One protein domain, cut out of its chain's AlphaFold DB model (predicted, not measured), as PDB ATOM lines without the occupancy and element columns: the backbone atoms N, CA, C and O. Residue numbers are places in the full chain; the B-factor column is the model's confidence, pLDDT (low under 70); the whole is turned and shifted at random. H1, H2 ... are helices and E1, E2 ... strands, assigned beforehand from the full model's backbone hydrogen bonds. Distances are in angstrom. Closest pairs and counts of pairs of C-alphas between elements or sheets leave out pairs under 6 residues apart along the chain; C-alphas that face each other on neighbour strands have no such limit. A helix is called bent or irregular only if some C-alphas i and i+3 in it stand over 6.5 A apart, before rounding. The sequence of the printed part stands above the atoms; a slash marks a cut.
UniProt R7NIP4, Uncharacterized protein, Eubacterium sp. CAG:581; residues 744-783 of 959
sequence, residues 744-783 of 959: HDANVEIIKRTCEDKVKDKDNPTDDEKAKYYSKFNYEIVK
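What this domain is: This is residues 744 to 783 of the 959 residues of an uncharacterized protein of Eubacterium sp. CAG:581 (UniProt R7NIP4). A very short two-stranded ribbon, E1 beside E2, has two short helices, H1 and H2, gathered at one of its ends, while the residues before E1 and after E2 run off at the other end. A loop of residues 759 to 766 joins the two helices. The printed part has 40 residues, with two named strands and two named helices in the order E1, H1, H2, E2 along the chain; the sheet, of order E1 - E2, is antiparallel. The class is mixed, helices and strands, with 19 residues, under half, in named elements. The whole is compact, with a radius of gyration of the C-alphas of 10.2 A and spans of 26 by 18 by 16 A.

Where its parts are: Strand E1 is residues 749 to 751, 6.8 A from first to last C-alpha, and begins at C-alpha 749 at (175.108, 174.492, 119.020). Strand E2, residues 774 to 776, is also 6.8 A long and ends at C-alpha 776 at (176.333, 175.185, 114.421). Helix H2, residues 767 to 773, is 9.9 A long and begins at C-alpha 767 at (177.842, 184.744, 122.584). Helix H1, residues 753 to 758, is 9.8 A long; it is irregular, with the C-alphas of Thr 754 and Asp 757 7.7 A apart.

How they stand to each other: E1 and E2 are antiparallel neighbours, with 145 degrees between their directions. C-alphas 750 and 775 face each other at 5.2 A, and C-alphas 751 and 774 at 4.4 A. N 750 and O 775 are within hydrogen-bond range at 2.8 A, as are N 775 and O 750 at 2.8 A. The closest C-alphas of E1 and H2 are those of Ile 751 and Tyr 773, 6.0 A apart. H1 and H2 only just touch, with 3 pairs of C-alphas within 8 A, the closest being those of Cys 755 and Tyr 773 at 5.7 A. These helices run opposite ways at a steep tilt of 52 degrees. H1 and E2 are only just apart, their closest C-alphas at 8.3 A. In H2 every O i to N i+4 pair is within hydrogen-bond range; in H1 0 of 2 are, and 1 of 3 O i to N i+3 pairs.

The domain as a whole: The two C-alphas farthest apart are those of Asp 768 and Lys 783, at 27.2 A. The first and last printed C-alphas, those of His 744 and Lys 783, are 8.3 A apart. The printed part has no cut. The links E1 to H1 and H2 to E2 are tight, the link H1 to H2 is short with 8 residues, and no link is long. The mean pLDDT of the printed part is 83.2, and residue 754 alone is under 70.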
ATOM      1  N   HIS A 744     172.995 164.862 117.119       87.25
ATOM      2  CA  HIS A 744     172.885 166.299 117.339       87.25
ATOM      3  C   HIS A 744     171.928 166.872 116.295       87.25
ATOM      4  O   HIS A 744     172.175 166.703 115.094       87.25
ATOM      5  N   ASP A 745     170.870 167.538 116.751       87.62
ATOM      6  CA  ASP A 745     169.839 168.089 115.875       87.62
ATOM      7  C   ASP A 745     170.359 169.276 115.050       87.62
ATOM      8  O   ASP A 745     171.323 169.964 115.410       87.62
ATOM      9  N   ALA A 746     169.702 169.524 113.917       90.44
ATOM     10  CA  ALA A 746     170.007 170.674 113.081       90.44
ATOM     11  C   ALA A 746     169.804 171.985 113.857       90.44
ATOM     12  O   ALA A 746     168.854 172.154 114.616       90.44
ATOM     13  N   ASN A 747     170.684 172.949 113.611       90.00
ATOM     14  CA  ASN A 747     170.696 174.277 114.219       90.00
ATOM     15  C   ASN A 747     170.917 174.301 115.741       90.00
ATOM     16  O   ASN A 747     170.798 175.369 116.343       90.00
ATOM     17  N   VAL A 748     171.314 173.180 116.347       89.06
ATOM     18  CA  VAL A 748     171.772 173.128 117.740       89.06
ATOM     19  C   VAL A 748     173.277 173.390 117.801       89.06
ATOM     20  O   VAL A 748     174.048 172.946 116.946       89.06
ATOM     21  N   GLU A 749     173.700 174.168 118.795       88.62
ATOM     22  CA  GLU A 749     175.108 174.492 119.020       88.62
ATOM     23  C   GLU A 749     175.839 173.301 119.647       88.62
ATOM     24  O   GLU A 749     175.409 172.732 120.646       88.62
ATOM     25  N   ILE A 750     176.976 172.923 119.061       89.12
ATOM     26  CA  ILE A 750     177.775 171.770 119.483       89.12
ATOM     27  C   ILE A 750     179.157 172.253 119.905       89.12
ATOM     28  O   ILE A 750     179.870 172.879 119.117       89.12
ATOM     29  N   ILE A 751     179.575 171.910 121.124       86.88
ATOM     30  CA  ILE A 751     180.914 172.236 121.628       86.88
ATOM     31  C   ILE A 751     181.978 171.566 120.750       86.88
ATOM     32  O   ILE A 751     181.976 170.352 120.521       86.88
ATOM     33  N   LYS A 752     182.956 172.345 120.285       84.31
ATOM     34  CA  LYS A 752     184.158 171.820 119.635       84.31
ATOM     35  C   LYS A 752     184.958 171.053 120.677       84.31
ATOM     36  O   LYS A 752     185.479 171.637 121.620       84.31
ATOM     37  N   ARG A 753     185.157 169.754 120.459       78.50
ATOM     38  CA  ARG A 753     185.849 168.881 121.424       78.50
ATOM     39  C   ARG A 753     187.265 169.332 121.811       78.50
ATOM     40  O   ARG A 753     187.729 169.024 122.896       78.50
ATOM     41  N   THR A 754     187.965 170.076 120.953       69.56
ATOM     42  CA  THR A 754     189.291 170.661 121.264       69.56
ATOM     43  C   THR A 754     189.235 171.871 122.202       69.56
ATOM     44  O   THR A 754     190.275 172.412 122.574       69.56
ATOM     45  N   CYS A 755     188.036 172.344 122.524       76.25
ATOM     46  CA  CYS A 755     187.772 173.533 123.321       76.25
ATOM     47  C   CYS A 755     186.872 173.231 124.523       76.25
ATOM     48  O   CYS A 755     186.494 174.165 125.215       76.25
ATOM     49  N   GLU A 756     186.549 171.961 124.780       73.88
ATOM     50  CA  GLU A 756     185.650 171.570 125.869       73.88
ATOM     51  C   GLU A 756     186.180 172.024 127.237       73.88
ATOM     52  O   GLU A 756     185.436 172.614 128.009       73.88
ATOM     53  N   ASP A 757     187.488 171.888 127.465       71.12
ATOM     54  CA  ASP A 757     188.169 172.352 128.685       71.12
ATOM     55  C   ASP A 757     188.279 173.890 128.786       71.12
ATOM     56  O   ASP A 757     188.787 174.415 129.774       71.12
ATOM     57  N   LYS A 758     187.881 174.630 127.739       74.81
ATOM     58  CA  LYS A 758     187.945 176.103 127.680       74.81
ATOM     59  C   LYS A 758     186.597 176.772 127.942       74.81
ATOM     60  O   LYS A 758     186.570 177.991 128.076       74.81
ATOM     61  N   VAL A 759     185.513 175.998 127.980       76.44
ATOM     62  CA  VAL A 759     184.162 176.480 128.286       76.44
ATOM     63  C   VAL A 759     183.970 176.397 129.799       76.44
ATOM     64  O   VAL A 759     184.110 175.317 130.370       76.44
ATOM     65  N   LYS A 760     183.699 177.534 130.450       73.06
ATOM     66  CA  LYS A 760     183.568 177.598 131.918       73.06
ATOM     67  C   LYS A 760     182.209 177.102 132.405       73.06
ATOM     68  O   LYS A 760     182.159 176.322 133.349       73.06
ATOM     69  N   ASP A 761     181.143 177.547 131.746       78.19
ATOM     70  CA  ASP A 761     179.762 177.141 132.001       78.19
ATOM     71  C   ASP A 761     179.181 176.570 130.701       78.19
ATOM     72  O   ASP A 761     179.049 177.274 129.699       78.19
ATOM     73  N   LYS A 762     178.913 175.260 130.694       78.12
ATOM     74  CA  LYS A 762     178.376 174.566 129.515       78.12
ATOM     75  C   LYS A 762     176.882 174.829 129.326       78.12
ATOM     76  O   LYS A 762     176.414 174.700 128.195       78.12
ATOM     77  N   ASP A 763     176.180 175.186 130.400       76.75
ATOM     78  CA  ASP A 763     174.733 175.375 130.415       76.75
ATOM     79  C   ASP A 763     174.366 176.816 130.023       76.75
ATOM     80  O   ASP A 763     173.352 177.021 129.360       76.75
ATOM     81  N   ASN A 764     175.231 177.798 130.325       78.56
ATOM     82  CA  ASN A 764     175.053 179.207 129.937       78.56
ATOM     83  C   ASN A 764     176.293 179.833 129.254       78.56
ATOM     84  O   ASN A 764     176.920 180.738 129.812       78.56
ATOM     85  N   PRO A 765     176.659 179.406 128.031       80.81
ATOM     86  CA  PRO A 765     177.784 179.993 127.306       80.81
ATOM     87  C   PRO A 765     177.454 181.393 126.764       80.81
ATOM     88  O   PRO A 765     176.375 181.625 126.212       80.81
ATOM     89  N   THR A 766     178.414 182.317 126.857       83.00
ATOM     90  CA  THR A 766     178.312 183.667 126.267       83.00
ATOM     91  C   THR A 766     178.339 183.630 124.732       83.00
ATOM     92  O   THR A 766     178.858 182.685 124.135       83.00
ATOM     93  N   ASP A 767     177.834 184.672 124.059       82.94
ATOM     94  CA  ASP A 767     177.842 184.744 122.584       82.94
ATOM     95  C   ASP A 767     179.264 184.688 121.992       82.94
ATOM     96  O   ASP A 767     179.504 184.023 120.978       82.94
ATOM     97  N   ASP A 768     180.239 185.289 122.679       82.50
ATOM     98  CA  ASP A 768     181.656 185.210 122.312       82.50
ATOM     99  C   ASP A 768     182.214 183.780 122.453       82.50
ATOM    100  O   ASP A 768     182.965 183.298 121.592       82.50
ATOM    101  N   GLU A 769     181.838 183.059 123.516       81.06
ATOM    102  CA  GLU A 769     182.207 181.651 123.702       81.06
ATOM    103  C   GLU A 769     181.555 180.754 122.651       81.06
ATOM    104  O   GLU A 769     182.227 179.868 122.113       81.06
ATOM    105  N   LYS A 770     180.292 181.006 122.292       81.56
ATOM    106  CA  LYS A 770     179.592 180.295 121.215       81.56
ATOM    107  C   LYS A 770     180.309 180.474 119.882       81.56
ATOM    108  O   LYS A 770     180.677 179.484 119.242       81.56
ATOM    109  N   ALA A 771     180.631 181.712 119.504       80.56
ATOM    110  CA  ALA A 771     181.359 182.004 118.269       80.56
ATOM    111  C   ALA A 771     182.729 181.293 118.211       80.56
ATOM    112  O   ALA A 771     183.153 180.778 117.166       80.56
ATOM    113  N   LYS A 772     183.432 181.213 119.345       81.81
ATOM    114  CA  LYS A 772     184.799 180.678 119.410       81.81
ATOM    115  C   LYS A 772     184.845 179.158 119.571       81.81
ATOM    116  O   LYS A 772     185.587 178.477 118.847       81.81
ATOM    117  N   TYR A 773     184.044 178.604 120.472       85.75
ATOM    118  CA  TYR A 773     184.152 177.228 120.960       85.75
ATOM    119  C   TYR A 773     183.038 176.305 120.484       85.75
ATOM    120  O   TYR A 773     183.218 175.094 120.579       85.75
ATOM    121  N   TYR A 774     181.966 176.824 119.888       88.62
ATOM    122  CA  TYR A 774     180.869 176.010 119.373       88.62
ATOM    123  C   TYR A 774     180.855 175.993 117.842       88.62
ATOM    124  O   TYR A 774     181.482 176.817 117.163       88.62
ATOM    125  N   SER A 775     180.193 174.982 117.293       89.12
ATOM    126  CA  SER A 775     179.862 174.841 115.880       89.12
ATOM    127  C   SER A 775     178.352 174.678 115.754       89.12
ATOM    128  O   SER A 775     177.751 173.941 116.530       89.12
ATOM    129  N   LYS A 776     177.753 175.319 114.753       91.06
ATOM    130  CA  LYS A 776     176.333 175.185 114.421       91.06
ATOM    131  C   LYS A 776     176.215 174.699 112.984       91.06
ATOM    132  O   LYS A 776     176.868 175.244 112.095       91.06
ATOM    133  N   PHE A 777     175.409 173.668 112.766       90.75
ATOM    134  CA  PHE A 777     175.198 173.063 111.452       90.75
ATOM    135  C   PHE A 777     173.716 173.112 111.111       90.75
ATOM    136  O   PHE A 777     172.886 172.855 111.971       90.75
ATOM    137  N   ASN A 778     173.373 173.410 109.862       92.81
ATOM    138  CA  ASN A 778     171.987 173.439 109.383       92.81
ATOM    139  C   ASN A 778     171.436 172.043 109.031       92.81
ATOM    140  O   ASN A 778     170.422 171.928 108.349       92.81
ATOM    141  N   TYR A 779     172.118 170.987 109.469       88.69
ATOM    142  CA  TYR A 779     171.761 169.590 109.265       88.69
ATOM    143  C   TYR A 779     172.142 168.770 110.497       88.69
ATOM    144  O   TYR A 779     173.010 169.159 111.279       88.69
ATOM    145  N   GLU A 780     171.517 167.607 110.631       89.12
ATOM    146  CA  GLU A 780     171.747 166.678 111.735       89.12
ATOM    147  C   GLU A 780     173.110 165.977 111.630       89.12
ATOM    148  O   GLU A 780     173.548 165.557 110.548       89.12
ATOM    149  N   ILE A 781     173.758 165.772 112.779       89.19
ATOM    150  CA  ILE A 781     174.982 164.973 112.891       89.19
ATOM    151  C   ILE A 781     174.675 163.701 113.672       89.19
ATOM    152  O   ILE A 781     174.574 163.696 114.896       89.19
ATOM    153  N   VAL A 782     174.592 162.596 112.936       86.00
ATOM    154  CA  VAL A 782     174.291 161.271 113.483       86.00
ATOM    155  C   VAL A 782     175.586 160.511 113.769       86.00
ATOM    156  O   VAL A 782     176.383 160.225 112.860       86.00
ATOM    157  N   LYS A 783     175.806 160.134 115.033       85.75
ATOM    158  CA  LYS A 783     176.945 159.295 115.426       85.75
ATOM    159  C   LYS A 783     176.818 157.931 114.753       85.75
ATOM    160  O   LYS A 783     175.774 157.300 114.791       85.75
TER     161      LYS A 783